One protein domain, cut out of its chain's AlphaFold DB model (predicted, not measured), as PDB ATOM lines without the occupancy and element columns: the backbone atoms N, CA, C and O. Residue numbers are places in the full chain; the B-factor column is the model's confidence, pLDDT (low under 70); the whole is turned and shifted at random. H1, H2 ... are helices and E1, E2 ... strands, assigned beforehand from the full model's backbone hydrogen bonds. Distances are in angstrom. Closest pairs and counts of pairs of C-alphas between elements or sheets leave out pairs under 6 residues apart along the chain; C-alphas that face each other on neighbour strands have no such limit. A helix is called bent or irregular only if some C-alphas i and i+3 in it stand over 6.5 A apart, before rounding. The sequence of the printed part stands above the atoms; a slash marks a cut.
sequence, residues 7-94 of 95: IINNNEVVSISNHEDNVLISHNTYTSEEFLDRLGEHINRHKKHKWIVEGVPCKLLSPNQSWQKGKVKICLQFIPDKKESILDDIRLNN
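What this domain is: This is residues 7 to 94 of the 95 residues of an uncharacterized protein of Chondrocystis sp. NIES-4102 (UniProt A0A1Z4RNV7). The body is a loose L: the small strand pair E1 and E2 with helix H1 makes one arm, H2 sits at the corner, and the hairpin of E3 and E4 makes the other arm. From E4 residues 73 to 79 fold back inside the bend toward the first printed residues, and residues 80 to 94, which include H3, stick out as a long free tail that makes the length. The printed part has 88 residues with three named helices and four named strands, in the order E1, E2, H1, H2, E3, E4, H3; both two-stranded sheets are antiparallel, and the class is mixed, helices and strands, with under half of the residues in named elements. The whole is extended, with a radius of gyration of the C-alphas of 18.9 A, and flat, spanning 61 by 42 by 22 A.

How they stand to each other: Strands E3, residues 56 to 60, and E4, residues 68 to 72, are antiparallel neighbours at 138 degrees and form a hairpin; N 58 and O 70 are 2.9 A apart, N 60 and O 68 2.8 A, both within hydrogen-bond range. The closest C-alphas of H2, residues 48 to 54, and E3 are those of Lys 50 and Val 56, 5.7 A apart. H1, residues 32 to 40, and H2 form a helical hairpin: they only just touch, with 3 pairs of C-alphas within 8 A, the closest being Gly 40 and Lys 48 at 5.3 A. They run opposite ways at a steep tilt of 42 degrees. E1, residues 13 to 15, and E2, residues 29 to 31, form an antiparallel hairpin at 154 degrees, with N 14 and O 30 within hydrogen-bond range at 2.9 A. E1 and E3 are apart. H3, residues 86 to 92, touches no helix. In H1 every O i to N i+4 pair is within hydrogen-bond range; in H2 and in H3 2 of 3 are.

Where its parts are: E3 is 12.0 A long from first to last C-alpha and begins with C-alpha 56 at (33.312, 21.756, 47.451); E4 is 11.9 A long. H1 is 12.0 A, H2 9.5 A and H3 10.8 A long. H2 is neither bent nor irregular, but only just: C-alphas 51 and 54 are 6.5 A apart. E1, 6.7 A long, begins with C-alpha 13 at (13.117, 37.196, 46.312), and E2 is 7.2 A long. H3 ends with C-alpha 92 at (-10.161, 27.991, 21.462).

The domain as a whole: The two C-alphas farthest apart, those of His 46 and Asn 94, are 62.8 A apart. Without the free residues 80 to 94 the body spans 43 by 30 by 21 A. The printed part has no cut; the links E1 to E2 and E4 to H3 are long, 13 residues each. The mean pLDDT of the printed part is 89.8, and residues 84 to 94 are under 70.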
ATOM      1  N   ILE A   7      19.400  28.822  38.051       94.88
ATOM      2  CA  ILE A   7      19.813  29.043  39.435       94.88
ATOM      3  C   ILE A   7      19.382  30.446  39.884       94.88
ATOM      4  O   ILE A   7      19.492  31.412  39.123       94.88
ATOM      5  N   ILE A   8      18.876  30.535  41.113       93.62
ATOM      6  CA  ILE A   8      18.477  31.785  41.764       93.62
ATOM      7  C   ILE A   8      19.718  32.466  42.351       93.62
ATOM      8  O   ILE A   8      20.551  31.814  42.983       93.62
ATOM      9  N   ASN A   9      19.841  33.776  42.153       92.00
ATOM     10  CA  ASN A   9      20.885  34.594  42.761       92.00
ATOM     11  C   ASN A   9      20.485  35.042  44.173       92.00
ATOM     12  O   ASN A   9      19.309  35.291  44.431       92.00
ATOM     13  N   ASN A  10      21.476  35.247  45.044       90.62
ATOM     14  CA  ASN A  10      21.320  35.609  46.463       90.62
ATOM     15  C   ASN A  10      20.256  36.688  46.745       90.62
ATOM     16  O   ASN A  10      19.447  36.537  47.657       90.62
ATOM     17  N   ASN A  11      20.215  37.743  45.928       93.81
ATOM     18  CA  ASN A  11      19.355  38.907  46.166       93.81
ATOM     19  C   ASN A  11      17.940  38.758  45.589       93.81
ATOM     20  O   ASN A  11      17.112  39.651  45.752       93.81
ATOM     21  N   GLU A  12      17.668  37.678  44.861       95.62
ATOM     22  CA  GLU A  12      16.346  37.440  44.297       95.62
ATOM     23  C   GLU A  12      15.393  36.943  45.383       95.62
ATOM     24  O   GLU A  12      15.744  36.101  46.214       95.62
ATOM     25  N   VAL A  13      14.182  37.493  45.358       96.38
ATOM     26  CA  VAL A  13      13.117  37.196  46.312       96.38
ATOM     27  C   VAL A  13      12.251  36.080  45.751       96.38
ATOM     28  O   VAL A  13      11.819  36.140  44.599       96.38
ATOM     29  N   VAL A  14      11.976  35.083  46.582       94.88
ATOM     30  CA  VAL A  14      10.976  34.052  46.314       94.88
ATOM     31  C   VAL A  14       9.771  34.283  47.215       94.88
ATOM     32  O   VAL A  14       9.910  34.747  48.346       94.88
ATOM     33  N   SER A  15       8.589  33.983  46.690       96.25
ATOM     34  CA  SER A  15       7.332  34.032  47.428       96.25
ATOM     35  C   SER A  15       6.633  32.687  47.288       96.25
ATOM     36  O   SER A  15       6.379  32.245  46.167       96.25
ATOM     37  N   ILE A  16       6.355  32.029  48.409       95.75
ATOM     38  CA  ILE A  16       5.679  30.734  48.471       95.75
ATOM     39  C   ILE A  16       4.208  30.969  48.816       95.75
ATOM     40  O   ILE A  16       3.878  31.496  49.876       95.75
ATOM     41  N   SER A  17       3.302  30.593  47.912       93.88
ATOM     42  CA  SER A  17       1.870  30.884  48.063       93.88
ATOM     43  C   SER A  17       1.239  30.177  49.266       93.88
ATOM     44  O   SER A  17       0.440  30.779  49.982       93.88
ATOM     45  N   ASN A  18       1.602  28.916  49.507       93.31
ATOM     46  CA  ASN A  18       1.101  28.123  50.624       93.31
ATOM     47  C   ASN A  18       2.147  28.058  51.744       93.31
ATOM     48  O   ASN A  18       3.240  27.533  51.555       93.31
ATOM     49  N   HIS A  19       1.799  28.560  52.931       88.56
ATOM     50  CA  HIS A  19       2.716  28.583  54.073       88.56
ATOM     51  C   HIS A  19       3.159  27.179  54.518       88.56
ATOM     52  O   HIS A  19       4.260  27.028  55.044       88.56
ATOM     53  N   GLU A  20       2.331  26.152  54.314       92.56
ATOM     54  CA  GLU A  20       2.663  24.769  54.690       92.56
ATOM     55  C   GLU A  20       3.783  24.162  53.830       92.56
ATOM     56  O   GLU A  20       4.436  23.218  54.268       92.56
ATOM     57  N   ASP A  21       4.060  24.738  52.654       94.38
ATOM     58  CA  ASP A  21       5.153  24.302  51.777       94.38
ATOM     59  C   ASP A  21       6.517  24.875  52.207       94.38
ATOM     60  O   ASP A  21       7.564  24.478  51.688       94.38
ATOM     61  N   ASN A  22       6.540  25.805  53.169       92.81
ATOM     62  CA  ASN A  22       7.788  26.331  53.702       92.81
ATOM     63  C   ASN A  22       8.548  25.252  54.479       92.81
ATOM     64  O   ASN A  22       8.106  24.761  55.517       92.81
ATOM     65  N   VAL A  23       9.763  24.949  54.031       92.38
ATOM     66  CA  VAL A  23      10.593  23.894  54.640       92.38
ATOM     67  C   VAL A  23      11.525  24.389  55.746       92.38
ATOM     68  O   VAL A  23      12.128  23.576  56.445       92.38
ATOM     69  N   LEU A  24      11.719  25.707  55.880       92.75
ATOM     70  CA  LEU A  24      12.809  26.245  56.702       92.75
ATOM     71  C   LEU A  24      12.567  27.645  57.287       92.75
ATOM     72  O   LEU A  24      12.977  27.913  58.419       92.75
ATOM     73  N   ILE A  25      11.932  28.537  56.525       93.06
ATOM     74  CA  ILE A  25      11.618  29.913  56.928       93.06
ATOM     75  C   ILE A  25      10.110  30.017  57.180       93.06
ATOM     76  O   ILE A  25       9.327  29.524  56.385       93.06
ATOM     77  N   SER A  26       9.686  30.640  58.283       91.12
ATOM     78  CA  SER A  26       8.270  30.686  58.700       91.12
ATOM     79  C   SER A  26       7.409  31.711  57.962       91.12
ATOM     80  O   SER A  26       6.225  31.837  58.241       91.12
ATOM     81  N   HIS A  27       7.993  32.546  57.115       92.56
ATOM     82  CA  HIS A  27       7.261  33.552  56.362       92.56
ATOM     83  C   HIS A  27       7.405  33.259  54.874       92.56
ATOM     84  O   HIS A  27       8.378  32.653  54.442       92.56
ATOM     85  N   ASN A  28       6.421  33.688  54.092       94.81
ATOM     86  CA  ASN A  28       6.270  33.230  52.714       94.81
ATOM     87  C   ASN A  28       7.188  33.937  51.718       94.81
ATOM     88  O   ASN A  28       7.352  33.438  50.613       94.81
ATOM     89  N   THR A  29       7.767  35.080  52.084       96.75
ATOM     90  CA  THR A  29       8.546  35.921  51.169       96.75
ATOM     91  C   THR A  29       9.933  36.182  51.726       96.75
ATOM     92  O   THR A  29      10.065  36.953  52.670       96.75
ATOM     93  N   TYR A  30      10.955  35.597  51.115       96.44
ATOM     94  CA  TYR A  30      12.343  35.695  51.570       96.44
ATOM     95  C   TYR A  30      13.300  35.759  50.382       96.44
ATOM     96  O   TYR A  30      12.961  35.382  49.257       96.44
ATOM     97  N   THR A  31      14.518  36.244  50.614       97.00
ATOM     98  CA  THR A  31      15.576  36.163  49.601       97.00
ATOM     99  C   THR A  31      16.156  34.752  49.544       97.00
ATOM    100  O   THR A  31      16.116  33.994  50.518       97.00
ATOM    101  N   SER A  32      16.742  34.378  48.406       95.12
ATOM    102  CA  SER A  32      17.460  33.101  48.328       95.12
ATOM    103  C   SER A  32      18.667  33.054  49.276       95.12
ATOM    104  O   SER A  32      18.979  31.990  49.809       95.12
ATOM    105  N   GLU A  33      19.308  34.198  49.542       94.94
ATOM    106  CA  GLU A  33      20.370  34.321  50.542       94.94
ATOM    107  C   GLU A  33      19.876  34.000  51.949       94.94
ATOM    108  O   GLU A  33      20.505  33.194  52.628       94.94
ATOM    109  N   GLU A  34      18.729  34.542  52.360       95.88
ATOM    110  CA  GLU A  34      18.146  34.267  53.674       95.88
ATOM    111  C   GLU A  34      17.860  32.771  53.856       95.88
ATOM    112  O   GLU A  34      18.216  32.172  54.877       95.88
ATOM    113  N   PHE A  35      17.297  32.135  52.824       96.00
ATOM    114  CA  PHE A  35      17.069  30.693  52.816       96.00
ATOM    115  C   PHE A  35      18.370  29.906  52.978       96.00
ATOM    116  O   PHE A  35      18.469  29.013  53.824       96.00
ATOM    117  N   LEU A  36      19.388  30.229  52.176       94.50
ATOM    118  CA  LEU A  36      20.682  29.557  52.234       94.50
ATOM    119  C   LEU A  36      21.390  29.811  53.570       94.50
ATOM    120  O   LEU A  36      22.021  28.905  54.114       94.50
ATOM    121  N   ASP A  37      21.261  30.999  54.149       92.69
ATOM    122  CA  ASP A  37      21.860  31.319  55.435       92.69
ATOM    123  C   ASP A  37      21.251  30.514  56.573       92.69
ATOM    124  O   ASP A  37      22.013  29.943  57.366       92.69
ATOM    125  N   ARG A  38      19.919  30.392  56.589       94.31
ATOM    126  CA  ARG A  38      19.172  29.560  57.536       94.31
ATOM    127  C   ARG A  38      19.472  28.073  57.346       94.31
ATOM    128  O   ARG A  38      19.610  27.331  58.321       94.31
ATOM    129  N   LEU A  39      19.654  27.625  56.104       93.62
ATOM    130  CA  LEU A  39      20.072  26.248  55.811       93.62
ATOM    131  C   LEU A  39      21.495  26.012  56.325       93.62
ATOM    132  O   LEU A  39      21.815  24.955  56.870       93.62
ATOM    133  N   GLY A  40      22.325  27.047  56.216       90.69
ATOM    134  CA  GLY A  40      23.676  27.134  56.742       90.69
ATOM    135  C   GLY A  40      23.803  26.832  58.236       90.69
ATOM    136  O   GLY A  40      24.855  26.360  58.663       90.69
ATOM    137  N   GLU A  41      22.756  27.082  59.021       91.00
ATOM    138  CA  GLU A  41      22.724  26.802  60.462       91.00
ATOM    139  C   GLU A  41      22.501  25.316  60.776       91.00
ATOM    140  O   GLU A  41      22.882  24.848  61.845       91.00
ATOM    141  N   HIS A  42      21.942  24.563  59.826       91.25
ATOM    142  CA  HIS A  42      21.658  23.131  59.956       91.25
ATOM    143  C   HIS A  42      22.771  22.246  59.378       91.25
ATOM    144  O   HIS A  42      22.787  21.033  59.582       91.25
ATOM    145  N   ILE A  43      23.734  22.843  58.676       89.31
ATOM    146  CA  ILE A  43      24.955  22.170  58.229       89.31
ATOM    147  C   ILE A  43      26.114  22.477  59.177       89.31
ATOM    148  O   ILE A  43      26.107  23.444  59.934       89.31
ATOM    149  N   ASN A  44      27.160  21.647  59.134       89.19
ATOM    150  CA  ASN A  44      28.352  21.877  59.946       89.19
ATOM    151  C   ASN A  44      28.899  23.301  59.710       89.19
ATOM    152  O   ASN A  44      29.255  23.647  58.581       89.19
ATOM    153  N   ARG A  45      29.013  24.094  60.783       86.19
ATOM    154  CA  ARG A  45      29.427  25.509  60.746       86.19
ATOM    155  C   ARG A  45      30.716  25.749  59.955       86.19
ATOM    156  O   ARG A  45      30.805  26.710  59.201       86.19
ATOM    157  N   HIS A  46      31.696  24.851  60.068       88.19
ATOM    158  CA  HIS A  46      32.977  24.957  59.357       88.19
ATOM    159  C   HIS A  46      32.882  24.592  57.869       88.19
ATOM    160  O   HIS A  46      33.803  24.861  57.098       88.19
ATOM    161  N   LYS A  47      31.780  23.963  57.454       89.81
ATOM    162  CA  LYS A  47      31.504  23.570  56.070       89.81
ATOM    163  C   LYS A  47      30.534  24.522  55.361       89.81
ATOM    164  O   LYS A  47      30.528  24.501  54.132       89.81
ATOM    165  N   LYS A  48      29.786  25.372  56.089       90.50
ATOM    166  CA  LYS A  48      28.794  26.319  55.533       90.50
ATOM    167  C   LYS A  48      29.339  27.100  54.342       90.50
ATOM    168  O   LYS A  48      28.813  26.990  53.239       90.50
ATOM    169  N   HIS A  49      30.441  27.818  54.547       91.50
ATOM    170  CA  HIS A  49      31.035  28.656  53.506       91.50
ATOM    171  C   HIS A  49      31.422  27.852  52.251       91.50
ATOM    172  O   HIS A  49      31.120  28.255  51.130       91.50
ATOM    173  N   LYS A  50      31.999  26.656  52.430       93.31
ATOM    174  CA  LYS A  50      32.400  25.798  51.307       93.31
ATOM    175  C   LYS A  50      31.213  25.265  50.506       93.31
ATOM    176  O   LYS A  50      31.305  25.181  49.291       93.31
ATOM    177  N   TRP A  51      30.111  24.894  51.157       94.50
ATOM    178  CA  TRP A  51      28.947  24.324  50.465       94.50
ATOM    179  C   TRP A  51      28.009  25.374  49.863       94.50
ATOM    180  O   TRP A  51      27.377  25.085  48.850       94.50
ATOM    181  N   ILE A  52      27.929  26.567  50.457       93.00
ATOM    182  CA  ILE A  52      26.958  27.609  50.079       93.00
ATOM    183  C   ILE A  52      27.587  28.740  49.262       93.00
ATOM    184  O   ILE A  52      26.915  29.328  48.423       93.00
ATOM    185  N   VAL A  53      28.877  29.038  49.447       90.56
ATOM    186  CA  VAL A  53      29.541  30.161  48.760       90.56
ATOM    187  C   VAL A  53      30.488  29.651  47.673       90.56
ATOM    188  O   VAL A  53      30.264  29.923  46.492       90.56
ATOM    189  N   GLU A  54      31.501  28.862  48.044       94.19
ATOM    190  CA  GLU A  54      32.633  28.518  47.158       94.19
ATOM    191  C   GLU A  54      32.421  27.286  46.259       94.19
ATOM    192  O   GLU A  54      33.017  27.186  45.178       94.19
ATOM    193  N   GLY A  55      31.637  26.317  46.735       95.56
ATOM    194  CA  GLY A  55      31.561  24.957  46.206       95.56
ATOM    195  C   GLY A  55      32.698  24.042  46.694       95.56
ATOM    196  O   GLY A  55      33.867  24.428  46.761       95.56
ATOM    197  N   VAL A  56      32.368  22.784  46.989       96.69
ATOM    198  CA  VAL A  56      33.312  21.756  47.451       96.69
ATOM    199  C   VAL A  56      33.891  20.997  46.259       96.69
ATOM    200  O   VAL A  56      33.113  20.468  45.466       96.69
ATOM    201  N   PRO A  57      35.227  20.876  46.125       97.88
ATOM    202  CA  PRO A  57      35.838  20.062  45.079       97.88
ATOM    203  C   PRO A  57      35.329  18.618  45.099       97.88
ATOM    204  O   PRO A  57      35.340  17.962  46.140       97.88
ATOM    205  N   CYS A  58      34.918  18.112  43.943       97.62
ATOM    206  CA  CYS A  58      34.426  16.749  43.787       97.62
ATOM    207  C   CYS A  58      34.842  16.163  42.430       97.62
ATOM    208  O   CYS A  58      35.452  16.833  41.590       97.62
ATOM    209  N   LYS A  59      34.518  14.884  42.223       98.19
ATOM    210  CA  LYS A  59      34.475  14.282  40.893       98.19
ATOM    211  C   LYS A  59      33.058  13.777  40.635       98.19
ATOM    212  O   LYS A  59      32.485  13.148  41.521       98.19
ATOM    213  N   LEU A  60      32.524  14.044  39.450       97.88
ATOM    214  CA  LEU A  60      31.232  13.545  38.987       97.88
ATOM    215  C   LEU A  60      31.458  12.407  37.987       97.88
ATOM    216  O   LEU A  60      32.350  12.503  37.143       97.88
ATOM    217  N   LEU A  61      30.664  11.344  38.091       97.88
ATOM    218  CA  LEU A  61      30.612  10.254  37.120       97.88
ATOM    219  C   LEU A  61      29.167  10.095  36.650       97.88
ATOM    220  O   LEU A  61      28.325   9.611  37.403       97.88
ATOM    221  N   SER A  62      28.890  10.505  35.418       96.56
ATOM    222  CA  SER A  62      27.597  10.270  34.771       96.56
ATOM    223  C   SER A  62      27.596   8.908  34.069       96.56
ATOM    224  O   SER A  62      28.667   8.423  33.684       96.56
ATOM    225  N   PRO A  63      26.422   8.289  33.842       98.00
ATOM    226  CA  PRO A  63      26.328   7.079  33.031       98.00
ATOM    227  C   PRO A  63      27.040   7.252  31.682       98.00
ATOM    228  O   PRO A  63      26.840   8.252  30.995       98.00
ATOM    229  N   ASN A  64      27.872   6.277  31.309       96.75
ATOM    230  CA  ASN A  64      28.653   6.260  30.063       96.75
ATOM    231  C   ASN A  64      29.662   7.414  29.887       96.75
ATOM    232  O   ASN A  64      30.132   7.649  28.775       96.75
ATOM    233  N   GLN A  65      30.016   8.134  30.955       96.44
ATOM    234  CA  GLN A  65      31.041   9.180  30.929       96.44
ATOM    235  C   GLN A  65      32.234   8.826  31.823       96.44
ATOM    236  O   GLN A  65      32.174   7.923  32.654       96.44
ATOM    237  N   SER A  66      33.336   9.552  31.648       97.56
ATOM    238  CA  SER A  66      34.517   9.459  32.511       97.56
ATOM    239  C   SER A  66      34.377  10.355  33.744       97.56
ATOM    240  O   SER A  66      33.629  11.330  33.735       97.56
ATOM    241  N   TRP A  67      35.155  10.071  34.793       98.31
ATOM    242  CA  TRP A  67      35.237  10.939  35.971       98.31
ATOM    243  C   TRP A  67      35.653  12.370  35.599       98.31
ATOM    244  O   TRP A  67      36.776  12.595  35.142       98.31
ATOM    245  N   GLN A  68      34.799  13.345  35.897       98.31
ATOM    246  CA  GLN A  68      35.063  14.766  35.685       98.31
ATOM    247  C   GLN A  68      35.328  15.468  37.018       98.31
ATOM    248  O   GLN A  68      34.512  15.397  37.932       98.31
ATOM    249  N   LYS A  69      36.457  16.179  37.143       98.31
ATOM    250  CA  LYS A  69      36.714  17.054  38.301       98.31
ATOM    251  C   LYS A  69      35.823  18.296  38.223       98.31
ATOM    252  O   LYS A  69      35.700  18.897  37.160       98.31
ATOM    253  N   GLY A  70      35.270  18.709  39.356       97.62
ATOM    254  CA  GLY A  70      34.425  19.893  39.448       97.62
ATOM    255  C   GLY A  70      34.226  20.342  40.889       97.62
ATOM    256  O   GLY A  70      35.033  20.029  41.768       97.62
ATOM    257  N   LYS A  71      33.141  21.079  41.125       97.75
ATOM    258  CA  LYS A  71      32.685  21.462  42.459       97.75
ATOM    259  C   LYS A  71      31.198  21.168  42.609       97.75
ATOM    260  O   LYS A  71      30.449  21.320  41.650       97.75
ATOM    261  N   VAL A  72      30.781  20.805  43.818       96.50
ATOM    262  CA  VAL A  72      29.371  20.717  44.214       96.50
ATOM    263  C   VAL A  72      29.024  21.884  45.137       96.50
ATOM    264  O   VAL A  72      29.807  22.229  46.023       96.50
ATOM    265  N   LYS A  73      27.871  22.513  44.913       95.25
ATOM    266  CA  LYS A  73      27.390  23.685  45.651       95.25
ATOM    267  C   LYS A  73      25.882  23.556  45.862       95.25
ATOM    268  O   LYS A  73      25.193  23.059  44.976       95.25
ATOM    269  N   ILE A  74      25.386  23.983  47.022       94.56
ATOM    270  CA  ILE A  74      23.947  24.067  47.289       94.56
ATOM    271  C   ILE A  74      23.431  25.377  46.699       94.56
ATOM    272  O   ILE A  74      23.937  26.448  47.034       94.56
ATOM    273  N   CYS A  75      22.426  25.273  45.835       94.12
ATOM    274  CA  CYS A  75      21.776  26.397  45.177       94.12
ATOM    275  C   CYS A  75      20.267  26.145  45.112       94.12
ATOM    276  O   CYS A  75      19.838  24.992  45.074       94.12
ATOM    277  N   LEU A  76      19.477  27.216  45.038       94.62
ATOM    278  CA  LEU A  76      18.064  27.121  44.682       94.62
ATOM    279  C   LEU A  76      17.910  27.208  43.163       94.62
ATOM    280  O   LEU A  76      18.574  28.019  42.512       94.62
ATOM    281  N   GLN A  77      17.041  26.371  42.606       95.69
ATOM    282  CA  GLN A  77      16.667  26.391  41.195       95.69
ATOM    283  C   GLN A  77      15.245  26.936  41.074       95.69
ATOM    284  O   GLN A  77      14.357  26.520  41.812       95.69
ATOM    285  N   PHE A  78      15.041  27.862  40.143       94.94
ATOM    286  CA  PHE A  78      13.727  28.346  39.755       94.94
ATOM    287  C   PHE A  78      13.290  27.654  38.468       94.94
ATOM    288  O   PHE A  78      14.021  27.681  37.473       94.94
ATOM    289  N   ILE A  79      12.099  27.062  38.517       94.31
ATOM    290  CA  ILE A  79      11.444  26.390  37.397       94.31
ATOM    291  C   ILE A  79      10.242  27.261  37.012       94.31
ATOM    292  O   ILE A  79       9.231  27.246  37.712       94.31
ATOM    293  N   PRO A  80      10.373  28.097  35.976       92.06
ATOM    294  CA  PRO A  80       9.292  28.959  35.520       92.06
ATOM    295  C   PRO A  80       8.206  28.160  34.798       92.06
ATOM    296  O   PRO A  80       8.506  27.250  34.023       92.06
ATOM    297  N   ASP A  81       6.952  28.580  34.950       89.31
ATOM    298  CA  ASP A  81       5.869  28.043  34.134       89.31
ATOM    299  C   ASP A  81       6.124  28.301  32.642       89.31
ATOM    300  O   ASP A  81       6.734  29.304  32.224       89.31
ATOM    301  N   LYS A  82       5.638  27.370  31.813       84.00
ATOM    302  CA  LYS A  82       5.607  27.567  30.365       84.00
ATOM    303  C   LYS A  82       4.719  28.775  30.084       84.00
ATOM    304  O   LYS A  82       3.589  28.829  30.550       84.00
ATOM    305  N   LYS A  83       5.227  29.736  29.307       72.12
ATOM    306  CA  LYS A  83       4.403  30.857  28.842       72.12
ATOM    307  C   LYS A  83       3.234  30.298  28.039       72.12
ATOM    308  O   LYS A  83       3.469  29.628  27.033       72.12
ATOM    309  N   GLU A  84       2.015  30.606  28.457       66.06
ATOM    310  CA  GLU A  84       0.840  30.433  27.611       66.06
ATOM    311  C   GLU A  84       1.027  31.304  26.361       66.06
ATOM    312  O   GLU A  84       1.398  32.482  26.439       66.06
ATOM    313  N   SER A  85       0.896  30.697  25.183       69.00
ATOM    314  CA  SER A  85       0.990  31.432  23.929       69.00
ATOM    315  C   SER A  85      -0.330  32.154  23.700       69.00
ATOM    316  O   SER A  85      -1.377  31.522  23.719       69.00
ATOM    317  N   ILE A  86      -0.291  33.445  23.357       65.88
ATOM    318  CA  ILE A  86      -1.478  34.223  22.934       65.88
ATOM    319  C   ILE A  86      -2.224  33.525  21.769       65.88
ATOM    320  O   ILE A  86      -3.412  33.735  21.543       65.88
ATOM    321  N   LEU A  87      -1.532  32.667  21.009       64.50
ATOM    322  CA  LEU A  87      -2.122  31.885  19.919       64.50
ATOM    323  C   LEU A  87      -2.961  30.689  20.395       64.50
ATOM    324  O   LEU A  87      -3.762  30.186  19.606       64.50
ATOM    325  N   ASP A  88      -2.786  30.218  21.630       61.50
ATOM    326  CA  ASP A  88      -3.587  29.122  22.182       61.50
ATOM    327  C   ASP A  88      -5.009  29.602  22.520       61.50
ATOM    328  O   ASP A  88      -5.973  28.898  22.220       61.50
ATOM    329  N   ASP A  89      -5.167  30.860  22.948       60.38
ATOM    330  CA  ASP A  89      -6.479  31.500  23.145       60.38
ATOM    331  C   ASP A  89      -7.258  31.684  21.827       60.38
ATOM    332  O   ASP A  89      -8.476  31.498  21.768       60.38
ATOM    333  N   ILE A  90      -6.567  32.002  20.723       63.34
ATOM    334  CA  ILE A  90      -7.195  32.191  19.398       63.34
ATOM    335  C   ILE A  90      -7.682  30.855  18.806       63.34
ATOM    336  O   ILE A  90      -8.644  30.829  18.035       63.34
ATOM    337  N   ARG A  91      -7.053  29.728  19.161       60.19
ATOM    338  CA  ARG A  91      -7.490  28.390  18.722       60.19
ATOM    339  C   ARG A  91      -8.762  27.927  19.430       60.19
ATOM    340  O   ARG A  91      -9.545  27.208  18.817       60.19
ATOM    341  N   LEU A  92      -8.980  28.354  20.672       60.69
ATOM    342  CA  LEU A  92     -10.161  27.991  21.462       60.69
ATOM    343  C   LEU A  92     -11.417  28.782  21.062       60.69
ATOM    344  O   LEU A  92     -12.514  28.251  21.160       60.69
ATOM    345  N   ASN A  93     -11.270  30.005  20.541       58.00
ATOM    346  CA  ASN A  93     -12.400  30.853  20.124       58.00
ATOM    347  C   ASN A  93     -12.944  30.573  18.708       58.00
ATOM    348  O   ASN A  93     -13.866  31.257  18.268       58.00
ATOM    349  N   ASN A  94     -12.378  29.605  17.982       55.88
ATOM    350  CA  ASN A  94     -12.814  29.230  16.629       55.88
ATOM    351  C   ASN A  94     -13.535  27.866  16.578       55.88
ATOM    352  O   ASN A  94     -13.652  27.288  15.494       55.88
TER     353      ASN A  94